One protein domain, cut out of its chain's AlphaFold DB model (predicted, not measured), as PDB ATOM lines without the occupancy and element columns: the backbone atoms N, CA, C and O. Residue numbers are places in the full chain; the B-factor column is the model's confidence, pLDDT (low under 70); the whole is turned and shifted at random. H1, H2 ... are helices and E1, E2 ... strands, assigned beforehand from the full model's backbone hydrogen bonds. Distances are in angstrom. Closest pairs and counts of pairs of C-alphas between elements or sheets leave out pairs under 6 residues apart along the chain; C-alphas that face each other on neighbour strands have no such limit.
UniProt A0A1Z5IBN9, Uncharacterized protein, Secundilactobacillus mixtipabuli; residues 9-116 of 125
ATOM      1  N   GLU A   9     185.696 206.143 224.052       94.81
ATOM      2  CA  GLU A   9     187.142 206.372 224.028       94.81
ATOM      3  C   GLU A   9     187.555 207.393 222.969       94.81
ATOM      4  O   GLU A   9     188.413 208.238 223.232       94.81
ATOM      5  N   GLU A  10     186.921 207.356 221.796       95.62
ATOM      6  CA  GLU A  10     187.161 208.322 220.723       95.62
ATOM      7  C   GLU A  10     186.702 209.724 221.147       95.62
ATOM      8  O   GLU A  10     187.402 210.708 220.904       95.62
ATOM      9  N   ILE A  11     185.560 209.827 221.843       95.69
ATOM     10  CA  ILE A  11     185.076 211.097 222.404       95.69
ATOM     11  C   ILE A  11     186.061 211.609 223.467       95.69
ATOM     12  O   ILE A  11     186.416 212.790 223.464       95.69
ATOM     13  N   ILE A  12     186.515 210.737 224.373       96.44
ATOM     14  CA  ILE A  12     187.476 211.090 225.424       96.44
ATOM     15  C   ILE A  12     188.751 211.665 224.807       96.44
ATOM     16  O   ILE A  12     189.190 212.743 225.210       96.44
ATOM     17  N   GLU A  13     189.318 210.980 223.813       96.38
ATOM     18  CA  GLU A  13     190.538 211.414 223.137       96.38
ATOM     19  C   GLU A  13     190.326 212.723 222.366       96.38
ATOM     20  O   GLU A  13     191.100 213.669 222.530       96.38
ATOM     21  N   GLN A  14     189.256 212.819 221.572       95.56
ATOM     22  CA  GLN A  14     188.995 213.983 220.727       95.56
ATOM     23  C   GLN A  14     188.759 215.265 221.533       95.56
ATOM     24  O   GLN A  14     189.182 216.344 221.112       95.56
ATOM     25  N   PHE A  15     188.059 215.166 222.664       95.06
ATOM     26  CA  PHE A  15     187.677 216.322 223.479       95.06
ATOM     27  C   PHE A  15     188.561 216.516 224.716       95.06
ATOM     28  O   PHE A  15     188.314 217.428 225.503       95.06
ATOM     29  N   GLY A  16     189.599 215.693 224.887       95.56
ATOM     30  CA  GLY A  16     190.506 215.776 226.032       95.56
ATOM     31  C   GLY A  16     189.804 215.545 227.371       95.56
ATOM     32  O   GLY A  16     190.192 216.138 228.380       95.56
ATOM     33  N   LEU A  17     188.755 214.716 227.386       96.94
ATOM     34  CA  LEU A  17     188.067 214.360 228.623       96.94
ATOM     35  C   LEU A  17     188.954 213.425 229.463       96.94
ATOM     36  O   LEU A  17     189.857 212.764 228.942       96.94
ATOM     37  N   PRO A  18     188.724 213.329 230.779       97.19
ATOM     38  CA  PRO A  18     189.425 212.356 231.602       97.19
ATOM     39  C   PRO A  18     189.123 210.919 231.167       97.19
ATOM     40  O   PRO A  18     187.992 210.594 230.816       97.19
ATOM     41  N   SER A  19     190.109 210.027 231.254       97.12
ATOM     42  CA  SER A  19     189.866 208.593 231.061       97.12
ATOM     43  C   SER A  19     189.106 207.989 232.244       97.12
ATOM     44  O   SER A  19     189.196 208.491 233.369       97.12
ATOM     45  N   VAL A  20     188.446 206.847 232.031       95.62
ATOM     46  CA  VAL A  20     187.771 206.102 233.109       95.62
ATOM     47  C   VAL A  20     188.710 205.796 234.284       95.62
ATOM     48  O   VAL A  20     188.353 205.984 235.444       95.62
ATOM     49  N   LYS A  21     189.971 205.436 234.001       95.31
ATOM     50  CA  LYS A  21     190.994 205.189 235.033       95.31
ATOM     51  C   LYS A  21     191.264 206.432 235.876       95.31
ATOM     52  O   LYS A  21     191.418 206.329 237.091       95.31
ATOM     53  N   HIS A  22     191.318 207.604 235.241       97.00
ATOM     54  CA  HIS A  22     191.492 208.866 235.951       97.00
ATOM     55  C   HIS A  22     190.261 209.202 236.800       97.00
ATOM     56  O   HIS A  22     190.409 209.614 237.950       97.00
ATOM     57  N   ILE A  23     189.054 208.980 236.275       97.25
ATOM     58  CA  ILE A  23     187.804 209.189 237.013       97.25
ATOM     59  C   ILE A  23     187.742 208.296 238.249       97.25
ATOM     60  O   ILE A  23     187.575 208.816 239.347       97.25
ATOM     61  N   ILE A  24     187.969 206.988 238.103       95.38
ATOM     62  CA  ILE A  24     187.980 206.033 239.221       95.38
ATOM     63  C   ILE A  24     188.983 206.463 240.299       95.38
ATOM     64  O   ILE A  24     188.636 206.503 241.480       95.38
ATOM     65  N   ALA A  25     190.199 206.861 239.907       95.44
ATOM     66  CA  ALA A  25     191.196 207.370 240.851       95.44
ATOM     67  C   ALA A  25     190.711 208.633 241.592       95.44
ATOM     68  O   ALA A  25     190.946 208.786 242.790       95.44
ATOM     69  N   SER A  26     189.986 209.510 240.899       96.12
ATOM     70  CA  SER A  26     189.474 210.783 241.429       96.12
ATOM     71  C   SER A  26     188.260 210.622 242.347       96.12
ATOM     72  O   SER A  26     187.968 211.503 243.157       96.12
ATOM     73  N   LEU A  27     187.552 209.492 242.260       94.44
ATOM     74  CA  LEU A  27     186.489 209.139 243.202       94.44
ATOM     75  C   LEU A  27     187.034 208.733 244.581       94.44
ATOM     76  O   LEU A  27     186.268 208.719 245.541       94.44
ATOM     77  N   ALA A  28     188.334 208.428 244.687       93.50
ATOM     78  CA  ALA A  28     189.002 208.026 245.928       93.50
ATOM     79  C   ALA A  28     188.329 206.836 246.651       93.50
ATOM     80  O   ALA A  28     188.385 206.720 247.876       93.50
ATOM     81  N   ILE A  29     187.702 205.935 245.887       92.94
ATOM     82  CA  ILE A  29     187.087 204.710 246.406       92.94
ATOM     83  C   ILE A  29     188.191 203.664 246.622       92.94
ATOM     84  O   ILE A  29     188.975 203.415 245.703       92.94
ATOM     85  N   PRO A  30     188.273 203.009 247.794       93.94
ATOM     86  CA  PRO A  30     189.240 201.936 248.012       93.94
ATOM     87  C   PRO A  30     189.047 200.776 247.025       93.94
ATOM     88  O   PRO A  30     187.913 200.369 246.779       93.94
ATOM     89  N   GLN A  31     190.139 200.164 246.548       92.31
ATOM     90  CA  GLN A  31     190.073 199.029 245.610       92.31
ATOM     91  C   GLN A  31     189.201 197.878 246.138       92.31
ATOM     92  O   GLN A  31     188.340 197.382 245.430       92.31
ATOM     93  N   ALA A  32     189.318 197.547 247.428       93.31
ATOM     94  CA  ALA A  32     188.478 196.532 248.070       93.31
ATOM     95  C   ALA A  32     186.970 196.850 248.039       93.31
ATOM     96  O   ALA A  32     186.156 195.954 248.232       93.31
ATOM     97  N   THR A  33     186.587 198.117 247.856       94.38
ATOM     98  CA  THR A  33     185.193 198.503 247.601       94.38
ATOM     99  C   THR A  33     184.864 198.379 246.117       94.38
ATOM    100  O   THR A  33     183.820 197.832 245.791       94.38
ATOM    101  N   LEU A  34     185.756 198.817 245.223       95.56
ATOM    102  CA  LEU A  34     185.585 198.683 243.769       95.56
ATOM    103  C   LEU A  34     185.394 197.226 243.313       95.56
ATOM    104  O   LEU A  34     184.597 196.971 242.412       95.56
ATOM    105  N   ASP A  35     186.068 196.288 243.977       95.94
ATOM    106  CA  ASP A  35     185.995 194.850 243.688       95.94
ATOM    107  C   ASP A  35     184.720 194.180 244.227       95.94
ATOM    108  O   ASP A  35     184.486 193.001 243.959       95.94
ATOM    109  N   LYS A  36     183.891 194.889 245.011       95.75
ATOM    110  CA  LYS A  36     182.655 194.306 245.545       95.75
ATOM    111  C   LYS A  36     181.675 194.014 244.426       95.75
ATOM    112  O   LYS A  36     181.468 194.827 243.527       95.75
ATOM    113  N   GLU A  37     181.022 192.870 244.549       96.50
ATOM    114  CA  GLU A  37     179.941 192.468 243.668       96.50
ATOM    115  C   GLU A  37     178.649 193.175 244.074       96.50
ATOM    116  O   GLU A  37     178.236 193.167 245.238       96.50
ATOM    117  N   ILE A  38     177.988 193.775 243.094       96.38
ATOM    118  CA  ILE A  38     176.687 194.403 243.248       96.38
ATOM    119  C   ILE A  38     175.714 193.869 242.204       96.38
ATOM    120  O   ILE A  38     176.100 193.404 241.131       96.38
ATOM    121  N   ALA A  39     174.426 193.958 242.511       95.62
ATOM    122  CA  ALA A  39     173.361 193.645 241.569       95.62
ATOM    123  C   ALA A  39     172.212 194.639 241.697       95.62
ATOM    124  O   ALA A  39     171.990 195.216 242.765       95.62
ATOM    125  N   CYS A  40     171.461 194.832 240.613       93.00
ATOM    126  CA  CYS A  40     170.273 195.669 240.667       93.00
ATOM    127  C   CYS A  40     169.217 195.004 241.559       93.00
ATOM    128  O   CYS A  40     168.881 193.834 241.370       93.00
ATOM    129  N   ALA A  41     168.652 195.754 242.507       89.69
ATOM    130  CA  ALA A  41     167.694 195.229 243.481       89.69
ATOM    131  C   ALA A  41     166.470 194.564 242.819       89.69
ATOM    132  O   ALA A  41     165.920 193.601 243.353       89.69
ATOM    133  N   LYS A  42     166.075 195.046 241.633       90.31
ATOM    134  CA  LYS A  42     164.948 194.521 240.846       90.31
ATOM    135  C   LYS A  42     165.220 193.156 240.201       90.31
ATOM    136  O   LYS A  42     164.274 192.481 239.810       90.31
ATOM    137  N   ASP A  43     166.487 192.752 240.100       90.31
ATOM    138  CA  ASP A  43     166.896 191.520 239.422       90.31
ATOM    139  C   ASP A  43     166.935 190.319 240.383       90.31
ATOM    140  O   ASP A  43     167.391 189.239 240.004       90.31
ATOM    141  N   TYR A  44     166.442 190.471 241.617       90.94
ATOM    142  CA  TYR A  44     166.294 189.362 242.554       90.94
ATOM    143  C   TYR A  44     165.081 188.508 242.201       90.94
ATOM    144  O   TYR A  44     163.939 188.964 242.285       90.94
ATOM    145  N   HIS A  45     165.298 187.247 241.831       88.50
ATOM    146  CA  HIS A  45     164.190 186.368 241.473       88.50
ATOM    147  C   HIS A  45     164.477 184.894 241.746       88.50
ATOM    148  O   HIS A  45     165.611 184.456 241.928       88.50
ATOM    149  N   LYS A  46     163.398 184.108 241.773       86.81
ATOM    150  CA  LYS A  46     163.429 182.652 241.904       86.81
ATOM    151  C   LYS A  46     163.210 182.008 240.539       86.81
ATOM    152  O   LYS A  46     162.151 182.193 239.943       86.81
ATOM    153  N   GLN A  47     164.167 181.210 240.076       79.75
ATOM    154  CA  GLN A  47     164.052 180.469 238.820       79.75
ATOM    155  C   GLN A  47     163.856 178.970 239.091       79.75
ATOM    156  O   GLN A  47     164.780 178.259 239.488       79.75
ATOM    157  N   GLY A  48     162.632 178.478 238.884       81.88
ATOM    158  CA  GLY A  48     162.289 177.069 239.092       81.88
ATOM    159  C   GLY A  48     162.537 176.597 240.531       81.88
ATOM    160  O   GLY A  48     162.078 177.221 241.490       81.88
ATOM    161  N   ASN A  49     163.268 175.486 240.675       82.69
ATOM    162  CA  ASN A  49     163.603 174.884 241.972       82.69
ATOM    163  C   ASN A  49     164.896 175.436 242.600       82.69
ATOM    164  O   ASN A  49     165.275 174.986 243.682       82.69
ATOM    165  N   ASN A  50     165.571 176.392 241.954       79.31
ATOM    166  CA  ASN A  50     166.766 177.010 242.522       79.31
ATOM    167  C   ASN A  50     166.404 177.973 243.668       79.31
ATOM    168  O   ASN A  50     165.295 178.527 243.694       79.31
ATOM    169  N   PRO A  51     167.326 178.196 244.622       84.12
ATOM    170  CA  PRO A  51     167.206 179.295 245.570       84.12
ATOM    171  C   PRO A  51     167.074 180.639 244.831       84.12
ATOM    172  O   PRO A  51     167.658 180.789 243.754       84.12
ATOM    173  N   PRO A  52     166.331 181.615 245.378       89.62
ATOM    174  CA  PRO A  52     166.302 182.961 244.818       89.62
ATOM    175  C   PRO A  52     167.712 183.568 244.743       89.62
ATOM    176  O   PRO A  52     168.501 183.418 245.679       89.62
ATOM    177  N   SER A  53     168.020 184.234 243.632       92.12
ATOM    178  CA  SER A  53     169.351 184.767 243.331       92.12
ATOM    179  C   SER A  53     169.251 186.048 242.510       92.12
ATOM    180  O   SER A  53     168.302 186.237 241.750       92.12
ATOM    181  N   TYR A  54     170.268 186.897 242.616       93.56
ATOM    182  CA  TYR A  54     170.558 187.898 241.591       93.56
ATOM    183  C   TYR A  54     171.203 187.236 240.364       93.56
ATOM    184  O   TYR A  54     171.942 186.259 240.519       93.56
ATOM    185  N   LEU A  55     170.917 187.753 239.162       83.94
ATOM    186  CA  LEU A  55     171.531 187.294 237.902       83.94
ATOM    187  C   LEU A  55     172.478 188.321 237.263       83.94
ATOM    188  O   LEU A  55     173.470 187.929 236.660       83.94
ATOM    189  N   SER A  56     172.199 189.617 237.405       85.81
ATOM    190  CA  SER A  56     172.999 190.710 236.827       85.81
ATOM    191  C   SER A  56     174.080 191.182 237.805       85.81
ATOM    192  O   SER A  56     174.064 192.331 238.249       85.81
ATOM    193  N   VAL A  57     174.963 190.270 238.217       94.19
ATOM    194  CA  VAL A  57     176.023 190.569 239.191       94.19
ATOM    195  C   VAL A  57     177.251 191.094 238.468       94.19
ATOM    196  O   VAL A  57     177.699 190.475 237.507       94.19
ATOM    197  N   ARG A  58     177.768 192.232 238.928       95.69
ATOM    198  CA  ARG A  58     178.941 192.923 238.371       95.69
ATOM    199  C   ARG A  58     179.733 193.593 239.482       95.69
ATOM    200  O   ARG A  58     179.182 193.818 240.561       95.69
ATOM    201  N   SER A  59     180.993 193.931 239.242       96.31
ATOM    202  CA  SER A  59     181.753 194.711 240.219       96.31
ATOM    203  C   SER A  59     181.304 196.179 240.242       96.31
ATOM    204  O   SER A  59     180.709 196.692 239.286       96.31
ATOM    205  N   ILE A  60     181.606 196.894 241.330       96.31
ATOM    206  CA  ILE A  60     181.397 198.348 241.380       96.31
ATOM    207  C   ILE A  60     182.231 199.043 240.293       96.31
ATOM    208  O   ILE A  60     181.741 199.989 239.679       96.31
ATOM    209  N   SER A  61     183.458 198.581 240.016       96.81
ATOM    210  CA  SER A  61     184.298 199.182 238.971       96.81
ATOM    211  C   SER A  61     183.679 199.077 237.576       96.81
ATOM    212  O   SER A  61     183.660 200.079 236.870       96.81
ATOM    213  N   GLU A  62     183.126 197.915 237.211       96.62
ATOM    214  CA  GLU A  62     182.449 197.708 235.920       96.62
ATOM    215  C   GLU A  62     181.243 198.643 235.769       96.62
ATOM    216  O   GLU A  62     181.008 199.219 234.715       96.62
ATOM    217  N   VAL A  63     180.485 198.847 236.849       96.19
ATOM    218  CA  VAL A  63     179.326 199.751 236.834       96.19
ATOM    219  C   VAL A  63     179.752 201.214 236.690       96.19
ATOM    220  O   VAL A  63     179.059 201.975 236.023       96.19
ATOM    221  N   ILE A  64     180.874 201.619 237.293       97.19
ATOM    222  CA  ILE A  64     181.420 202.976 237.135       97.19
ATOM    223  C   ILE A  64     181.913 203.205 235.703       97.19
ATOM    224  O   ILE A  64     181.694 204.292 235.173       97.19
ATOM    225  N   GLU A  65     182.564 202.209 235.098       97.38
ATOM    226  CA  GLU A  65     183.043 202.250 233.712       97.38
ATOM    227  C   GLU A  65     181.883 202.422 232.731       97.38
ATOM    228  O   GLU A  65     181.810 203.459 232.071       97.38
ATOM    229  N   ASP A  66     180.893 201.525 232.774       95.94
ATOM    230  CA  ASP A  66     179.684 201.627 231.950       95.94
ATOM    231  C   ASP A  66     178.978 202.983 232.122       95.94
ATOM    232  O   ASP A  66     178.483 203.586 231.167       95.94
ATOM    233  N   GLU A  67     178.857 203.468 233.362       96.94
ATOM    234  CA  GLU A  67     178.161 204.725 233.634       96.94
ATOM    235  C   GLU A  67     178.943 205.928 233.101       96.94
ATOM    236  O   GLU A  67     178.334 206.914 232.672       96.94
ATOM    237  N   TYR A  68     180.277 205.868 233.124       98.00
ATOM    238  CA  TYR A  68     181.122 206.926 232.584       98.00
ATOM    239  C   TYR A  68     181.061 206.965 231.058       98.00
ATOM    240  O   TYR A  68     180.903 208.047 230.493       98.00
ATOM    241  N   ASP A  69     181.062 205.809 230.402       97.19
ATOM    242  CA  ASP A  69     180.895 205.705 228.952       97.19
ATOM    243  C   ASP A  69     179.555 206.300 228.506       97.19
ATOM    244  O   ASP A  69     179.498 207.203 227.664       97.19
ATOM    245  N   ASN A  70     178.468 205.904 229.177       96.38
ATOM    246  CA  ASN A  70     177.136 206.470 228.948       96.38
ATOM    247  C   ASN A  70     177.089 207.987 229.204       96.38
ATOM    248  O   ASN A  70     176.381 208.731 228.513       96.38
ATOM    249  N   PHE A  71     177.810 208.468 230.218       97.38
ATOM    250  CA  PHE A  71     177.908 209.889 230.538       97.38
ATOM    251  C   PHE A  71     178.626 210.674 229.430       97.38
ATOM    252  O   PHE A  71     178.103 211.698 228.981       97.38
ATOM    253  N   VAL A  72     179.771 210.181 228.954       96.75
ATOM    254  CA  VAL A  72     180.562 210.791 227.874       96.75
ATOM    255  C   VAL A  72     179.773 210.822 226.566       96.75
ATOM    256  O   VAL A  72     179.677 211.875 225.926       96.75
ATOM    257  N   GLU A  73     179.131 209.712 226.199       95.69
ATOM    258  CA  GLU A  73     178.252 209.661 225.031       95.69
ATOM    259  C   GLU A  73     177.149 210.716 225.105       95.69
ATOM    260  O   GLU A  73     176.834 211.383 224.111       95.69
ATOM    261  N   ARG A  74     176.545 210.889 226.285       95.38
ATOM    262  CA  ARG A  74     175.488 211.879 226.476       95.38
ATOM    263  C   ARG A  74     176.012 213.301 226.292       95.38
ATOM    264  O   ARG A  74     175.383 214.054 225.545       95.38
ATOM    265  N   LEU A  75     177.150 213.650 226.902       95.38
ATOM    266  CA  LEU A  75     177.785 214.961 226.713       95.38
ATOM    267  C   LEU A  75     178.036 215.234 225.229       95.38
ATOM    268  O   LEU A  75     177.695 216.300 224.712       95.38
ATOM    269  N   TYR A  76     178.564 214.245 224.508       95.12
ATOM    270  CA  TYR A  76     178.815 214.371 223.079       95.12
ATOM    271  C   TYR A  76     177.537 214.578 222.268       95.12
ATOM    272  O   TYR A  76     177.495 215.471 221.417       95.12
ATOM    273  N   ARG A  77     176.469 213.821 222.536       93.62
ATOM    274  CA  ARG A  77     175.178 213.994 221.847       93.62
ATOM    275  C   ARG A  77     174.542 215.357 222.139       93.62
ATOM    276  O   ARG A  77     173.865 215.897 221.264       93.62
ATOM    277  N   GLN A  78     174.772 215.910 223.328       93.81
ATOM    278  CA  GLN A  78     174.248 217.212 223.757       93.81
ATOM    279  C   GLN A  78     175.116 218.397 223.313       93.81
ATOM    280  O   GLN A  78     174.627 219.521 223.252       93.81
ATOM    281  N   GLY A  79     176.373 218.156 222.931       93.81
ATOM    282  CA  GLY A  79     177.317 219.225 222.613       93.81
ATOM    283  C   GLY A  79     177.965 219.870 223.833       93.81
ATOM    284  O   GLY A  79     178.470 220.977 223.718       93.81
ATOM    285  N   GLU A  80     177.981 219.167 224.962       94.75
ATOM    286  CA  GLU A  80     178.463 219.638 226.266       94.75
ATOM    287  C   GLU A  80     179.852 219.065 226.611       94.75
ATOM    288  O   GLU A  80     180.194 218.871 227.772       94.75
ATOM    289  N   THR A  81     180.667 218.748 225.599       92.94
ATOM    290  CA  THR A  81     182.019 218.192 225.792       92.94
ATOM    291  C   THR A  81     183.051 219.245 226.207       92.94
ATOM    292  O   THR A  81     184.100 218.893 226.733       92.94
ATOM    293  N   GLU A  82     182.749 220.534 226.031       94.19
ATOM    294  CA  GLU A  82     183.518 221.647 226.599       94.19
ATOM    295  C   GLU A  82     183.048 221.916 228.038       94.19
ATOM    296  O   GLU A  82     182.254 222.819 228.300       94.19
ATOM    297  N   ILE A  83     183.512 221.092 228.975       94.88
ATOM    298  CA  ILE A  83     183.129 221.144 230.390       94.88
ATOM    299  C   ILE A  83     184.379 221.202 231.275       94.88
ATOM    300  O   ILE A  83     185.376 220.525 231.018       94.88
ATOM    301  N   ALA A  84     184.344 222.024 232.326       96.31
ATOM    302  CA  ALA A  84     185.425 222.069 233.302       96.31
ATOM    303  C   ALA A  84     185.497 220.747 234.079       96.31
ATOM    304  O   ALA A  84     184.474 220.146 234.402       96.31
ATOM    305  N   TYR A  85     186.710 220.312 234.417       95.62
ATOM    306  CA  TYR A  85     186.930 219.027 235.084       95.62
ATOM    307  C   TYR A  85     186.114 218.862 236.381       95.62
ATOM    308  O   TYR A  85     185.495 217.819 236.584       95.62
ATOM    309  N   ASP A  86     186.064 219.892 237.230       96.56
ATOM    310  CA  ASP A  86     185.321 219.831 238.494       96.56
ATOM    311  C   ASP A  86     183.807 219.691 238.264       96.56
ATOM    312  O   ASP A  86     183.139 218.907 238.942       96.56
ATOM    313  N   ASP A  87     183.261 220.399 237.271       96.75
ATOM    314  CA  ASP A  87     181.845 220.316 236.897       96.75
ATOM    315  C   ASP A  87     181.507 218.956 236.282       96.75
ATOM    316  O   ASP A  87     180.464 218.371 236.598       96.75
ATOM    317  N   LEU A  88     182.410 218.417 235.458       97.38
ATOM    318  CA  LEU A  88     182.318 217.073 234.895       97.38
ATOM    319  C   LEU A  88     182.266 216.031 236.011       97.38
ATOM    320  O   LEU A  88     181.333 215.228 236.062       97.38
ATOM    321  N   LEU A  89     183.231 216.070 236.935       97.50
ATOM    322  CA  LEU A  89     183.330 215.109 238.028       97.50
ATOM    323  C   LEU A  89     182.109 215.184 238.951       97.50
ATOM    324  O   LEU A  89     181.570 214.150 239.345       97.50
ATOM    325  N   ASN A  90     181.640 216.388 239.280       96.88
ATOM    326  CA  ASN A  90     180.449 216.577 240.108       96.88
ATOM    327  C   ASN A  90     179.180 216.064 239.414       96.88
ATOM    328  O   ASN A  90     178.377 215.363 240.036       96.88
ATOM    329  N   SER A  91     179.012 216.364 238.126       96.75
ATOM    330  CA  SER A  91     177.868 215.897 237.333       96.75
ATOM    331  C   SER A  91     177.856 214.374 237.217       96.75
ATOM    332  O   SER A  91     176.814 213.741 237.415       96.75
ATOM    333  N   PHE A  92     179.026 213.779 236.978       97.75
ATOM    334  CA  PHE A  92     179.189 212.335 236.946       97.75
ATOM    335  C   PHE A  92     178.867 211.699 238.303       97.75
ATOM    336  O   PHE A  92     178.042 210.792 238.360       97.75
ATOM    337  N   LYS A  93     179.401 212.221 239.419       96.75
ATOM    338  CA  LYS A  93     179.078 211.737 240.778       96.75
ATOM    339  C   LYS A  93     177.576 211.760 241.064       96.75
ATOM    340  O   LYS A  93     177.038 210.804 241.615       96.75
ATOM    341  N   GLN A  94     176.870 212.819 240.667       95.75
ATOM    342  CA  GLN A  94     175.416 212.910 240.850       95.75
ATOM    343  C   GLN A  94     174.639 211.872 240.031       95.75
ATOM    344  O   GLN A  94     173.583 211.402 240.459       95.75
ATOM    345  N   GLN A  95     175.104 211.554 238.827       95.06
ATOM    346  CA  GLN A  95     174.519 210.501 238.003       95.06
ATOM    347  C   GLN A  95     174.821 209.118 238.577       95.06
ATOM    348  O   GLN A  95     173.894 208.346 238.813       95.06
ATOM    349  N   LEU A  96     176.083 208.861 238.911       96.31
ATOM    350  CA  LEU A  96     176.528 207.616 239.515       96.31
ATOM    351  C   LEU A  96     175.794 207.336 240.836       96.31
ATOM    352  O   LEU A  96     175.320 206.227 241.044       96.31
ATOM    353  N   ASN A  97     175.575 208.346 241.683       95.19
ATOM    354  CA  ASN A  97     174.785 208.205 242.910       95.19
ATOM    355  C   ASN A  97     173.326 207.812 242.654       95.19
ATOM    356  O   ASN A  97     172.757 207.022 243.408       95.19
ATOM    357  N   ARG A  98     172.708 208.350 241.597       93.56
ATOM    358  CA  ARG A  98     171.347 207.958 241.202       93.56
ATOM    359  C   ARG A  98     171.309 206.514 240.721       93.56
ATOM    360  O   ARG A  98     170.369 205.800 241.059       93.56
ATOM    361  N   GLN A  99     172.327 206.098 239.977       93.00
ATOM    362  CA  GLN A  99     172.439 204.740 239.469       93.00
ATOM    363  C   GLN A  99     172.680 203.738 240.606       93.00
ATOM    364  O   GLN A  99     171.904 202.798 240.773       93.00
ATOM    365  N   LEU A 100     173.690 203.979 241.445       93.19
ATOM    366  CA  LEU A 100     174.081 203.113 242.560       93.19
ATOM    367  C   LEU A 100     172.980 202.935 243.616       93.19
ATOM    368  O   LEU A 100     172.906 201.879 244.238       93.19
ATOM    369  N   ALA A 101     172.068 203.900 243.768       92.25
ATOM    370  CA  ALA A 101     170.911 203.773 244.658       92.25
ATOM    371  C   ALA A 101     169.975 202.597 244.299       92.25
ATOM    372  O   ALA A 101     169.206 202.143 245.146       92.25
ATOM    373  N   GLY A 102     170.023 202.103 243.057       91.75
ATOM    374  CA  GLY A 102     169.270 200.930 242.610       91.75
ATOM    375  C   GLY A 102     169.976 199.589 242.837       91.75
ATOM    376  O   GLY A 102     169.417 198.550 242.472       91.75
ATOM    377  N   PHE A 103     171.189 199.593 243.394       93.88
ATOM    378  CA  PHE A 103     172.017 198.406 243.581       93.88
ATOM    379  C   PHE A 103     172.112 197.992 245.047       93.88
ATOM    380  O   PHE A 103     171.921 198.788 245.966       93.88
ATOM    381  N   VAL A 104     172.431 196.719 245.254       94.31
ATOM    382  CA  VAL A 104     172.777 196.154 246.558       94.31
ATOM    383  C   VAL A 104     174.082 195.384 246.446       94.31
ATOM    384  O   VAL A 104     174.356 194.792 245.400       94.31
ATOM    385  N   VAL A 105     174.869 195.374 247.520       95.69
ATOM    386  CA  VAL A 105     176.038 194.496 247.624       95.69
ATOM    387  C   VAL A 105     175.557 193.060 247.785       95.69
ATOM    388  O   VAL A 105     174.655 192.771 248.579       95.69
ATOM    389  N   VAL A 106     176.151 192.162 247.012       95.75
ATOM    390  CA  VAL A 106     175.822 190.740 247.016       95.75
ATOM    391  C   VAL A 106     177.053 189.910 247.333       95.75
ATOM    392  O   VAL A 106     178.186 190.355 247.185       95.75
ATOM    393  N   LYS A 107     176.814 188.672 247.755       94.62
ATOM    394  CA  LYS A 107     177.856 187.662 247.919       94.62
ATOM    395  C   LYS A 107     177.483 186.374 247.216       94.62
ATOM    396  O   LYS A 107     176.320 185.953 247.229       94.62
ATOM    397  N   ASN A 108     178.493 185.707 246.679       93.25
ATOM    398  CA  ASN A 108     178.357 184.369 246.136       93.25
ATOM    399  C   ASN A 108     178.377 183.313 247.256       93.25
ATOM    400  O   ASN A 108     179.339 183.191 248.010       93.25
ATOM    401  N   THR A 109     177.321 182.507 247.346       90.62
ATOM    402  CA  THR A 109     177.211 181.390 248.310       90.62
ATOM    403  C   THR A 109     177.616 180.034 247.719       90.62
ATOM    404  O   THR A 109     177.413 178.991 248.340       90.62
ATOM    405  N   GLY A 110     178.113 180.019 246.480       87.81
ATOM    406  CA  GLY A 110     178.367 178.825 245.670       87.81
ATOM    407  C   GLY A 110     177.123 178.261 244.974       87.81
ATOM    408  O   GLY A 110     177.246 177.424 244.083       87.81
ATOM    409  N   ARG A 111     175.917 178.702 245.359       86.31
ATOM    410  CA  ARG A 111     174.637 178.269 244.756       86.31
ATOM    411  C   ARG A 111     173.764 179.420 244.263       86.31
ATOM    412  O   ARG A 111     172.875 179.187 243.451       86.31
ATOM    413  N   ALA A 112     173.983 180.619 244.790       90.44
ATOM    414  CA  ALA A 112     173.235 181.826 244.477       90.44
ATOM    415  C   ALA A 112     174.047 183.061 244.879       90.44
ATOM    416  O   ALA A 112     174.863 182.997 245.807       90.44
ATOM    417  N   TYR A 113     173.740 184.178 244.233       93.94
ATOM    418  CA  TYR A 113     174.104 185.507 244.692       93.94
ATOM    419  C   TYR A 113     172.961 186.075 245.520       93.94
ATOM    420  O   TYR A 113     171.834 186.210 245.039       93.94
ATOM    421  N   VAL A 114     173.248 186.386 246.776       93.50
ATOM    422  CA  VAL A 114     172.270 186.888 247.750       93.50
ATOM    423  C   VAL A 114     172.772 188.200 248.348       93.50
ATOM    424  O   VAL A 114     173.983 188.430 248.302       93.50
ATOM    425  N   PRO A 115     171.892 189.050 248.911       92.56
ATOM    426  CA  PRO A 115     172.336 190.261 249.594       92.56
ATOM    427  C   PRO A 115     173.363 189.923 250.676       92.56
ATOM    428  O   PRO A 115     173.184 188.955 251.426       92.56
ATOM    429  N   ASP A 116     174.430 190.711 250.776       92.88
ATOM    430  CA  ASP A 116     175.319 190.609 251.926       92.88
ATOM    431  C   ASP A 116     174.846 191.530 253.052       92.88
ATOM    432  O   ASP A 116     175.239 192.685 253.150       92.88
TER     433      ASP A 116
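Overview. This is residues 9 to 116 of the 125 residues of an uncharacterized protein of Secundilactobacillus mixtipabuli (UniProt A0A1Z5IBN9). A small, twisted four-stranded sheet makes one end of an elongated model, and two long crossed helices, H4 and H5, run from it to the other end. H1 and H2 pack on H4, the short H3 lies near the end of H4 that meets the sheet, and the long loop between E1 and E2 reaches out beyond the sheet to Asn 49, at one end of the long axis. The printed part has 108 residues, with named elements in the order H1 H2 H3 E1 E2 H4 H5 E3 E4. The antiparallel sheet has the order E2 E1 E3 E4, and the class is mixed, helices and strands. The whole is loose, with a radius of gyration of the C-alphas of 16.4 A and spans of 53 by 28 by 22 A.

Along the chain. Start at the sheet: E1 is residues 37 to 40, E2 57 to 59, E3 103 to 108 and E4 113 to 115. Find C-alpha 103 at (172.017, 198.406, 243.581); from there E3 runs 15.6 A. H4, residues 60 to 78, begins at C-alpha 60 (181.397, 198.348, 241.380) and is 26.8 A long. H5, residues 85 to 100, covers 21.8 A. Look for H1 at residues 9 to 15, from C-alpha 9 at (187.142, 206.372, 224.028), H2 at 20 to 26 and H3 at 31 to 34.

Arrangement. In the sheet, N 38 and O 58 of the hairpin E1 and E2 are within hydrogen-bond range at 2.8 A, as are N 104 and O 39 of the antiparallel neighbours E1 and E3 at 2.9 A, and N 107 and O 114 of the hairpin E3 and E4 at 2.9 A. E3's pairing is staggered: residues 103 to 105 pair with E1, 106 to 108 with E4. E2, H4 H5, E3 form a split strand-helix-strand unit, two strands running the same way with E1 between them; its crossover is right-handed. H4 only grazes the sheet, with residues 60 to 63. H4 is the hub and touches H5, opposite ways at a steep tilt of 58 degrees, closest at the C-alphas of Glu 67 and Leu 96, 6.8 A. It touches H1 at Ile 11 and Tyr 76, C-alphas 7.1 A apart, and H2 at Val 20 and Glu 65, C-alphas 6.1 A apart. H3 and H4 only just touch, with 3 pairs of C-alphas within 8 A, closest at Leu 34 and Ile 60, 4.8 A. H1 and H5 are apart. In H1, H2, H4 and H5 every O i to N i+4 pair is within hydrogen-bond range; H3 is too short for one.

Size, cuts and confidence. The C-alphas farthest apart, of Asn 49 and Glu 82, are 53.1 A apart. The printed part has no cut, and the link from E1 to E2, 16 residues, is long. Mean pLDDT of the printed part is 93.9, and no printed residue is under 70.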